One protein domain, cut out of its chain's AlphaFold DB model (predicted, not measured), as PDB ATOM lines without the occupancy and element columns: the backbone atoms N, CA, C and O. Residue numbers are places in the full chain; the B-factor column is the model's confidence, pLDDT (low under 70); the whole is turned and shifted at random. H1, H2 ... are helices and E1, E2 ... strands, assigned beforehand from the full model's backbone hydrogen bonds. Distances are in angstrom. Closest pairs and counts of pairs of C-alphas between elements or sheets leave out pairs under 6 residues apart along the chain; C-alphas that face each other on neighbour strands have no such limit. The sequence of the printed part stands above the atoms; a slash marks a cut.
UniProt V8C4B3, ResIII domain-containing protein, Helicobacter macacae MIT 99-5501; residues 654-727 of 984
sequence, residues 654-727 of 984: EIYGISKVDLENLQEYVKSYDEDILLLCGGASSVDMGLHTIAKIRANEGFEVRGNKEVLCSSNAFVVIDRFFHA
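What this domain is: This is residues 654 to 727 of the 984 residues of the protein "ResIII domain-containing protein" of Helicobacter macacae MIT 99-5501 (UniProt V8C4B3). Three helices, H1, H3 and H4, each touching the other two, cross at wide angles to make a small core, with a tiny sheet of two strands, E1 and E2, at one end and the short helix H2 at the opposite end. H4 is nearest to the middle, and the link of residues 706 to 713 swings past the beginning of H1 on its way from E2 to H4. The printed part has 74 residues, with four named helices and two named strands in the order E1, H1, H2, H3, E2, H4; the strands are parallel and the class is mostly helix. The whole is compact and rounded, with a radius of gyration of the C-alphas of 11.2 A and spans of 31 by 25 by 19 A.

How they stand to each other: E1, residues 656 to 658, is the parallel neighbour of E2, residues 703 to 705, at 34 degrees; N 658 and O 704 are 2.9 A apart, within hydrogen-bond range. H1, residues 660 to 671, comes closest to E2 at the C-alphas of Lys 660 and Val 705, 5.7 A apart. H2, residues 675 to 681, is close to H1 but not clearly touching it, the closest C-alphas, of Val 670 and Leu 678, being 7.4 A apart. H3, residues 691 to 699, touches H1 at a steep tilt of 60 degrees, opposite ways; the closest C-alphas, of Gln 667 and Ile 697, are 6.3 A apart, and H1 touches H3 with residues 666 to 670 alone. E1, H1, H2, H3 and E2 form a strand-helix-strand unit, two parallel neighbour strands with helices between them along the chain. H4, residues 714 to 726, touches H1 with residues 714 to 718 alone, about perpendicular at 87 degrees, closest at C-alphas 666 and 714, 5.3 A. H4 also touches H3, only just about perpendicular at 71 degrees, closest at the C-alphas of Thr 693 and Asp 722, 5.5 A. H2 and H4 are apart. In H1, H2 and H3 every O i to N i+4 pair is within hydrogen-bond range; in H4, 7 of 9 are.

Where its parts are: E1 begins at C-alpha 656, (82.977, 16.088, 3.589), and is 6.2 A long; E2 is 6.6 A long. H1 is 16.5 A long from C-alpha 660, (79.483, 25.510, 10.202), H2 9.9 A and H3 12.5 A. H4, 18.8 A, ends at C-alpha 726, (86.137, 4.737, 5.760).

The domain as a whole: The C-alphas of Asp 676 and Gly 707 are the two farthest apart, at 31.7 A. The printed part has no cut, and no link is long. The mean pLDDT of the printed part is 85.9; residues 713 to 715 are under 70.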
ATOM      1  N   GLU A 654      87.231  12.151  -1.227       79.31
ATOM      2  CA  GLU A 654      86.249  13.239  -1.218       79.31
ATOM      3  C   GLU A 654      86.348  14.050   0.085       79.31
ATOM      4  O   GLU A 654      86.697  13.529   1.152       79.31
ATOM      5  N   ILE A 655      86.010  15.334   0.001       87.75
ATOM      6  CA  ILE A 655      85.935  16.235   1.152       87.75
ATOM      7  C   ILE A 655      84.495  16.229   1.674       87.75
ATOM      8  O   ILE A 655      83.555  16.350   0.894       87.75
ATOM      9  N   TYR A 656      84.310  16.102   2.990       89.50
ATOM     10  CA  TYR A 656      82.977  16.088   3.589       89.50
ATOM     11  C   TYR A 656      82.432  17.515   3.755       89.50
ATOM     12  O   TYR A 656      82.921  18.295   4.574       89.50
ATOM     13  N   GLY A 657      81.394  17.853   3.001       89.75
ATOM     14  CA  GLY A 657      80.591  19.057   3.158       89.75
ATOM     15  C   GLY A 657      79.785  19.038   4.460       89.75
ATOM     16  O   GLY A 657      78.905  18.200   4.651       89.75
ATOM     17  N   ILE A 658      80.030  19.984   5.356       90.19
ATOM     18  CA  ILE A 658      79.354  20.081   6.657       90.19
ATOM     19  C   ILE A 658      78.949  21.526   6.934       90.19
ATOM     20  O   ILE A 658      79.644  22.455   6.530       90.19
ATOM     21  N   SER A 659      77.818  21.755   7.606       90.19
ATOM     22  CA  SER A 659      77.469  23.118   8.008       90.19
ATOM     23  C   SER A 659      78.430  23.610   9.088       90.19
ATOM     24  O   SER A 659      78.974  22.824   9.866       90.19
ATOM     25  N   LYS A 660      78.624  24.927   9.168       89.44
ATOM     26  CA  LYS A 660      79.483  25.510  10.202       89.44
ATOM     27  C   LYS A 660      79.032  25.109  11.617       89.44
ATOM     28  O   LYS A 660      79.865  24.702  12.417       89.44
ATOM     29  N   VAL A 661      77.724  25.157  11.881       88.62
ATOM     30  CA  VAL A 661      77.137  24.790  13.180       88.62
ATOM     31  C   VAL A 661      77.350  23.307  13.496       88.62
ATOM     32  O   VAL A 661      77.768  22.978  14.600       88.62
ATOM     33  N   ASP A 662      77.123  22.404  12.534       89.44
ATOM     34  CA  ASP A 662      77.312  20.963  12.763       89.44
ATOM     35  C   ASP A 662      78.784  20.621  13.031       89.44
ATOM     36  O   ASP A 662      79.079  19.756  13.856       89.44
ATOM     37  N   LEU A 663      79.714  21.297  12.348       90.94
ATOM     38  CA  LEU A 663      81.149  21.110  12.552       90.94
ATOM     39  C   LEU A 663      81.588  21.600  13.936       90.94
ATOM     40  O   LEU A 663      82.314  20.886  14.627       90.94
ATOM     41  N   GLU A 664      81.122  22.778  14.357       91.00
ATOM     42  CA  GLU A 664      81.377  23.325  15.696       91.00
ATOM     43  C   GLU A 664      80.817  22.392  16.784       91.00
ATOM     44  O   GLU A 664      81.554  21.984  17.685       91.00
ATOM     45  N   ASN A 665      79.565  21.946  16.635       90.06
ATOM     46  CA  ASN A 665      78.908  21.010  17.553       90.06
ATOM     47  C   ASN A 665      79.623  19.652  17.619       90.06
ATOM     48  O   ASN A 665      79.748  19.059  18.692       90.06
ATOM     49  N   LEU A 666      80.091  19.132  16.483       90.38
ATOM     50  CA  LEU A 666      80.837  17.876  16.422       90.38
ATOM     51  C   LEU A 666      82.204  17.999  17.102       90.38
ATOM     52  O   LEU A 666      82.619  17.089  17.819       90.38
ATOM     53  N   GLN A 667      82.903  19.114  16.895       91.88
ATOM     54  CA  GLN A 667      84.177  19.382  17.556       91.88
ATOM     55  C   GLN A 667      84.000  19.532  19.068       91.88
ATOM     56  O   GLN A 667      84.819  19.011  19.825       91.88
ATOM     57  N   GLU A 668      82.947  20.214  19.518       91.12
ATOM     58  CA  GLU A 668      82.610  20.321  20.938       91.12
ATOM     59  C   GLU A 668      82.276  18.949  21.530       91.12
ATOM     60  O   GLU A 668      82.832  18.573  22.562       91.12
ATOM     61  N   TYR A 669      81.470  18.150  20.827       88.81
ATOM     62  CA  TYR A 669      81.161  16.779  21.218       88.81
ATOM     63  C   TYR A 669      82.434  15.933  21.382       88.81
ATOM     64  O   TYR A 669      82.636  15.341  22.440       88.81
ATOM     65  N   VAL A 670      83.342  15.940  20.401       89.81
ATOM     66  CA  VAL A 670      84.612  15.188  20.464       89.81
ATOM     67  C   VAL A 670      85.555  15.717  21.554       89.81
ATOM     68  O   VAL A 670      86.336  14.949  22.106       89.81
ATOM     69  N   LYS A 671      85.501  17.010  21.893       90.94
ATOM     70  CA  LYS A 671      86.273  17.585  23.011       90.94
ATOM     71  C   LYS A 671      85.675  17.263  24.383       90.94
ATOM     72  O   LYS A 671      86.406  17.270  25.365       90.94
ATOM     73  N   SER A 672      84.366  17.021  24.457       90.12
ATOM     74  CA  SER A 672      83.639  16.832  25.720       90.12
ATOM     75  C   SER A 672      83.802  15.444  26.357       90.12
ATOM     76  O   SER A 672      83.392  15.256  27.501       90.12
ATOM     77  N   TYR A 673      84.410  14.487  25.649       88.38
ATOM     78  CA  TYR A 673      84.639  13.118  26.115       88.38
ATOM     79  C   TYR A 673      86.102  12.705  25.952       88.38
ATOM     80  O   TYR A 673      86.779  13.131  25.015       88.38
ATOM     81  N   ASP A 674      86.560  11.810  26.828       90.00
ATOM     82  CA  ASP A 674      87.847  11.136  26.667       90.00
ATOM     83  C   ASP A 674      87.849  10.252  25.408       90.00
ATOM     84  O   ASP A 674      86.826   9.676  25.026       90.00
ATOM     85  N   GLU A 675      89.014  10.121  24.768       90.06
ATOM     86  CA  GLU A 675      89.175   9.353  23.526       90.06
ATOM     87  C   GLU A 675      88.700   7.902  23.676       90.06
ATOM     88  O   GLU A 675      87.934   7.425  22.843       90.06
ATOM     89  N   ASP A 676      89.052   7.244  24.784       89.31
ATOM     90  CA  ASP A 676      88.646   5.866  25.074       89.31
ATOM     91  C   ASP A 676      87.114   5.714  25.123       89.31
ATOM     92  O   ASP A 676      86.559   4.725  24.636       89.31
ATOM     93  N   ILE A 677      86.409   6.719  25.657       86.69
ATOM     94  CA  ILE A 677      84.941   6.743  25.713       86.69
ATOM     95  C   ILE A 677      84.355   6.928  24.310       86.69
ATOM     96  O   ILE A 677      83.379   6.262  23.966       86.69
ATOM     97  N   LEU A 678      84.942   7.796  23.483       87.31
ATOM     98  CA  LEU A 678      84.496   8.003  22.101       87.31
ATOM     99  C   LEU A 678      84.694   6.747  21.241       87.31
ATOM    100  O   LEU A 678      83.796   6.401  20.473       87.31
ATOM    101  N   LEU A 679      85.812   6.034  21.403       86.44
ATOM    102  CA  LEU A 679      86.085   4.782  20.687       86.44
ATOM    103  C   LEU A 679      85.122   3.655  21.103       86.44
ATOM    104  O   LEU A 679      84.646   2.905  20.254       86.44
ATOM    105  N   LEU A 680      84.795   3.543  22.397       82.38
ATOM    106  CA  LEU A 680      83.918   2.485  22.922       82.38
ATOM    107  C   LEU A 680      82.421   2.770  22.724       82.38
ATOM    108  O   LEU A 680      81.647   1.854  22.442       82.38
ATOM    109  N   CYS A 681      81.998   4.025  22.890       78.06
ATOM    110  CA  CYS A 681      80.585   4.412  22.973       78.06
ATOM    111  C   CYS A 681      80.114   5.313  21.820       78.06
ATOM    112  O   CYS A 681      78.914   5.572  21.713       78.06
ATOM    113  N   GLY A 682      81.012   5.781  20.947       72.00
ATOM    114  CA  GLY A 682      80.686   6.683  19.834       72.00
ATOM    115  C   GLY A 682      79.947   6.017  18.668       72.00
ATOM    116  O   GLY A 682      79.395   6.708  17.817       72.00
ATOM    117  N   GLY A 683      79.897   4.681  18.620       77.94
ATOM    118  CA  GLY A 683      79.119   3.938  17.620       77.94
ATOM    119  C   GLY A 683      79.725   3.913  16.209       77.94
ATOM    120  O   GLY A 683      79.005   3.625  15.251       77.94
ATOM    121  N   ALA A 684      81.021   4.218  16.076       82.94
ATOM    122  CA  ALA A 684      81.779   4.059  14.836       82.94
ATOM    123  C   ALA A 684      81.807   2.593  14.376       82.94
ATOM    124  O   ALA A 684      81.726   1.662  15.178       82.94
ATOM    125  N   SER A 685      81.909   2.392  13.063       76.19
ATOM    126  CA  SER A 685      81.895   1.052  12.441       76.19
ATOM    127  C   SER A 685      83.192   0.718  11.707       76.19
ATOM    128  O   SER A 685      83.340  -0.375  11.159       76.19
ATOM    129  N   SER A 686      84.120   1.668  11.682       82.56
ATOM    130  CA  SER A 686      85.463   1.512  11.152       82.56
ATOM    131  C   SER A 686      86.303   0.537  11.982       82.56
ATOM    132  O   SER A 686      86.068   0.303  13.168       82.56
ATOM    133  N   VAL A 687      87.298  -0.068  11.327       83.44
ATOM    134  CA  VAL A 687      88.174  -1.094  11.927       83.44
ATOM    135  C   VAL A 687      88.979  -0.539  13.108       83.44
ATOM    136  O   VAL A 687      89.305  -1.279  14.029       83.44
ATOM    137  N   ASP A 688      89.276   0.756  13.095       87.12
ATOM    138  CA  ASP A 688      89.976   1.485  14.153       87.12
ATOM    139  C   ASP A 688      89.020   2.146  15.162       87.12
ATOM    140  O   ASP A 688      89.434   3.025  15.914       87.12
ATOM    141  N   MET A 689      87.741   1.742  15.176       83.81
ATOM    142  CA  MET A 689      86.697   2.250  16.080       83.81
ATOM    143  C   MET A 689      86.506   3.778  16.014       83.81
ATOM    144  O   MET A 689      86.015   4.396  16.955       83.81
ATOM    145  N   GLY A 690      86.873   4.400  14.891       87.25
ATOM    146  CA  GLY A 690      86.732   5.834  14.655       87.25
ATOM    147  C   GLY A 690      87.932   6.676  15.078       87.25
ATOM    148  O   GLY A 690      87.848   7.902  14.992       87.25
ATOM    149  N   LEU A 691      89.056   6.070  15.477       90.00
ATOM    150  CA  LEU A 691      90.271   6.785  15.889       90.00
ATOM    151  C   LEU A 691      90.753   7.784  14.826       90.00
ATOM    152  O   LEU A 691      90.980   8.962  15.115       90.00
ATOM    153  N   HIS A 692      90.845   7.351  13.572       90.00
ATOM    154  CA  HIS A 692      91.230   8.210  12.457       90.00
ATOM    155  C   HIS A 692      90.207   9.328  12.200       90.00
ATOM    156  O   HIS A 692      90.571  10.452  11.854       90.00
ATOM    157  N   THR A 693      88.919   9.044  12.395       90.75
ATOM    158  CA  THR A 693      87.843  10.035  12.264       90.75
ATOM    159  C   THR A 693      87.960  11.118  13.340       90.75
ATOM    160  O   THR A 693      87.880  12.304  13.025       90.75
ATOM    161  N   ILE A 694      88.234  10.734  14.591       91.12
ATOM    162  CA  ILE A 694      88.491  11.660  15.705       91.12
ATOM    163  C   ILE A 694      89.696  12.556  15.392       91.12
ATOM    164  O   ILE A 694      89.613  13.774  15.567       91.12
ATOM    165  N   ALA A 695      90.794  11.976  14.896       91.31
ATOM    166  CA  ALA A 695      91.992  12.727  14.527       91.31
ATOM    167  C   ALA A 695      91.687  13.802  13.469       91.31
ATOM    168  O   ALA A 695      92.037  14.968  13.661       91.31
ATOM    169  N   LYS A 696      90.944  13.444  12.413       91.88
ATOM    170  CA  LYS A 696      90.505  14.388  11.375       91.88
ATOM    171  C   LYS A 696      89.602  15.497  11.909       91.88
ATOM    172  O   LYS A 696      89.790  16.654  11.548       91.88
ATOM    173  N   ILE A 697      88.655  15.180  12.799       91.69
ATOM    174  CA  ILE A 697      87.770  16.182  13.423       91.69
ATOM    175  C   ILE A 697      88.583  17.185  14.252       91.69
ATOM    176  O   ILE A 697      88.349  18.391  14.158       91.69
ATOM    177  N   ARG A 698      89.559  16.706  15.035       90.94
ATOM    178  CA  ARG A 698      90.434  17.559  15.858       90.94
ATOM    179  C   ARG A 698      91.343  18.454  15.015       90.94
ATOM    180  O   ARG A 698      91.542  19.609  15.379       90.94
ATOM    181  N   ALA A 699      91.871  17.927  13.913       91.06
ATOM    182  CA  ALA A 699      92.732  18.660  12.986       91.06
ATOM    183  C   ALA A 699      91.954  19.533  11.982       91.06
ATOM    184  O   ALA A 699      92.555  20.334  11.273       91.06
ATOM    185  N   ASN A 700      90.623  19.402  11.938       89.56
ATOM    186  CA  ASN A 700      89.757  19.999  10.919       89.56
ATOM    187  C   ASN A 700      90.174  19.627   9.480       89.56
ATOM    188  O   ASN A 700      90.156  20.453   8.568       89.56
ATOM    189  N   GLU A 701      90.569  18.371   9.281       90.50
ATOM    190  CA  GLU A 701      91.062  17.854   8.005       90.50
ATOM    191  C   GLU A 701      89.986  17.059   7.259       90.50
ATOM    192  O   GLU A 701      89.342  16.170   7.817       90.50
ATOM    193  N   GLY A 702      89.836  17.322   5.956       87.62
ATOM    194  CA  GLY A 702      88.880  16.608   5.102       87.62
ATOM    195  C   GLY A 702      87.436  17.104   5.207       87.62
ATOM    196  O   GLY A 702      86.529  16.362   4.833       87.62
ATOM    197  N   PHE A 703      87.231  18.337   5.680       91.75
ATOM    198  CA  PHE A 703      85.928  19.001   5.753       91.75
ATOM    199  C   PHE A 703      85.877  20.259   4.881       91.75
ATOM    200  O   PHE A 703      86.849  21.007   4.795       91.75
ATOM    201  N   GLU A 704      84.715  20.521   4.289       92.25
ATOM    202  CA  GLU A 704      84.383  21.775   3.613       92.25
ATOM    203  C   GLU A 704      83.132  22.370   4.261       92.25
ATOM    204  O   GLU A 704      82.114  21.697   4.416       92.25
ATOM    205  N   VAL A 705      83.185  23.647   4.635       89.50
ATOM    206  CA  VAL A 705      82.044  24.303   5.276       89.50
ATOM    207  C   VAL A 705      81.017  24.729   4.226       89.50
ATOM    208  O   VAL A 705      81.289  25.598   3.399       89.50
ATOM    209  N   ARG A 706      79.807  24.161   4.291       87.50
ATOM    210  CA  ARG A 706      78.680  24.459   3.393       87.50
ATOM    211  C   ARG A 706      77.468  24.939   4.192       87.50
ATOM    212  O   ARG A 706      76.739  24.158   4.796       87.50
ATOM    213  N   GLY A 707      77.229  26.249   4.175       85.00
ATOM    214  CA  GLY A 707      76.104  26.861   4.888       85.00
ATOM    215  C   GLY A 707      76.270  26.888   6.415       85.00
ATOM    216  O   GLY A 707      77.337  26.609   6.960       85.00
ATOM    217  N   ASN A 708      75.202  27.284   7.116       85.50
ATOM    218  CA  ASN A 708      75.249  27.613   8.549       85.50
ATOM    219  C   ASN A 708      74.031  27.101   9.343       85.50
ATOM    220  O   ASN A 708      73.704  27.637  10.395       85.50
ATOM    221  N   LYS A 709      73.294  26.131   8.798       78.06
ATOM    222  CA  LYS A 709      72.080  25.585   9.415       78.06
ATOM    223  C   LYS A 709      72.404  24.207   9.974       78.06
ATOM    224  O   LYS A 709      72.989  23.422   9.245       78.06
ATOM    225  N   GLU A 710      72.019  23.931  11.216       78.56
ATOM    226  CA  GLU A 710      72.192  22.611  11.832       78.56
ATOM    227  C   GLU A 710      71.383  21.556  11.058       78.56
ATOM    228  O   GLU A 710      70.178  21.724  10.833       78.56
ATOM    229  N   VAL A 711      72.049  20.490  10.614       70.69
ATOM    230  CA  VAL A 711      71.454  19.389   9.836       70.69
ATOM    231  C   VAL A 711      71.627  18.048  10.553       70.69
ATOM    232  O   VAL A 711      70.821  17.132  10.354       70.69
ATOM    233  N   LEU A 712      72.645  17.909  11.405       71.50
ATOM    234  CA  LEU A 712      73.007  16.655  12.057       71.50
ATOM    235  C   LEU A 712      72.998  16.807  13.578       71.50
ATOM    236  O   LEU A 712      73.589  17.711  14.143       71.50
ATOM    237  N   CYS A 713      72.394  15.840  14.271       69.81
ATOM    238  CA  CYS A 713      72.550  15.741  15.721       69.81
ATOM    239  C   CYS A 713      73.958  15.214  16.057       69.81
ATOM    240  O   CYS A 713      74.390  14.228  15.450       69.81
ATOM    241  N   SER A 714      74.643  15.813  17.037       64.44
ATOM    242  CA  SER A 714      76.078  15.615  17.315       64.44
ATOM    243  C   SER A 714      76.495  14.149  17.501       64.44
ATOM    244  O   SER A 714      77.524  13.728  16.979       64.44
ATOM    245  N   SER A 715      75.664  13.329  18.156       63.38
ATOM    246  CA  SER A 715      75.935  11.894  18.356       63.38
ATOM    247  C   SER A 715      75.820  11.059  17.075       63.38
ATOM    248  O   SER A 715      76.514  10.062  16.913       63.38
ATOM    249  N   ASN A 716      74.968  11.468  16.131       75.50
ATOM    250  CA  ASN A 716      74.837  10.804  14.832       75.50
ATOM    251  C   ASN A 716      75.861  11.324  13.815       75.50
ATOM    252  O   ASN A 716      76.220  10.586  12.899       75.50
ATOM    253  N   ALA A 717      76.312  12.574  13.962       82.38
ATOM    254  CA  ALA A 717      77.282  13.198  13.068       82.38
ATOM    255  C   ALA A 717      78.597  12.406  13.032       82.38
ATOM    256  O   ALA A 717      79.082  12.090  11.948       82.38
ATOM    257  N   PHE A 718      79.106  11.987  14.197       86.62
ATOM    258  CA  PHE A 718      80.319  11.171  14.286       86.62
ATOM    259  C   PHE A 718      80.215   9.862  13.486       86.62
ATOM    260  O   PHE A 718      81.091   9.564  12.682       86.62
ATOM    261  N   VAL A 719      79.109   9.121  13.625       85.00
ATOM    262  CA  VAL A 719      78.890   7.844  12.918       85.00
ATOM    263  C   VAL A 719      78.789   8.029  11.401       85.00
ATOM    264  O   VAL A 719      79.291   7.204  10.636       85.00
ATOM    265  N   VAL A 720      78.121   9.093  10.948       85.75
ATOM    266  CA  VAL A 720      77.981   9.401   9.514       85.75
ATOM    267  C   VAL A 720      79.342   9.735   8.904       85.75
ATOM    268  O   VAL A 720      79.706   9.180   7.869       85.75
ATOM    269  N   ILE A 721      80.114  10.586   9.577       89.19
ATOM    270  CA  ILE A 721      81.429  11.037   9.112       89.19
ATOM    271  C   ILE A 721      82.458   9.904   9.180       89.19
ATOM    272  O   ILE A 721      83.282   9.759   8.277       89.19
ATOM    273  N   ASP A 722      82.380   9.047  10.199       88.75
ATOM    274  CA  ASP A 722      83.216   7.851  10.288       88.75
ATOM    275  C   ASP A 722      82.996   6.925   9.093       88.75
ATOM    276  O   ASP A 722      83.957   6.506   8.441       88.75
ATOM    277  N   ARG A 723      81.728   6.670   8.752       87.38
ATOM    278  CA  ARG A 723      81.368   5.880   7.571       87.38
ATOM    279  C   ARG A 723      81.884   6.524   6.290       87.38
ATOM    280  O   ARG A 723      82.384   5.803   5.431       87.38
ATOM    281  N   PHE A 724      81.787   7.846   6.172       89.31
ATOM    282  CA  PHE A 724      82.310   8.581   5.029       89.31
ATOM    283  C   PHE A 724      83.814   8.358   4.865       89.31
ATOM    284  O   PHE A 724      84.230   7.821   3.845       89.31
ATOM    285  N   PHE A 725      84.649   8.679   5.856       88.00
ATOM    286  CA  PHE A 725      86.110   8.575   5.704       88.00
ATOM    287  C   PHE A 725      86.632   7.140   5.556       88.00
ATOM    288  O   PHE A 725      87.781   6.932   5.154       88.00
ATOM    289  N   HIS A 726      85.809   6.151   5.893       86.94
ATOM    290  CA  HIS A 726      86.137   4.737   5.760       86.94
ATOM    291  C   HIS A 726      85.489   4.065   4.549       86.94
ATOM    292  O   HIS A 726      85.807   2.904   4.274       86.94
ATOM    293  N   ALA A 727      84.650   4.777   3.797       84.81
ATOM    294  CA  ALA A 727      84.096   4.276   2.553       84.81
ATOM    295  C   ALA A 727      85.216   4.040   1.528       84.81
ATOM    296  O   ALA A 727      86.122   4.856   1.332       84.81
TER     297      ALA A 727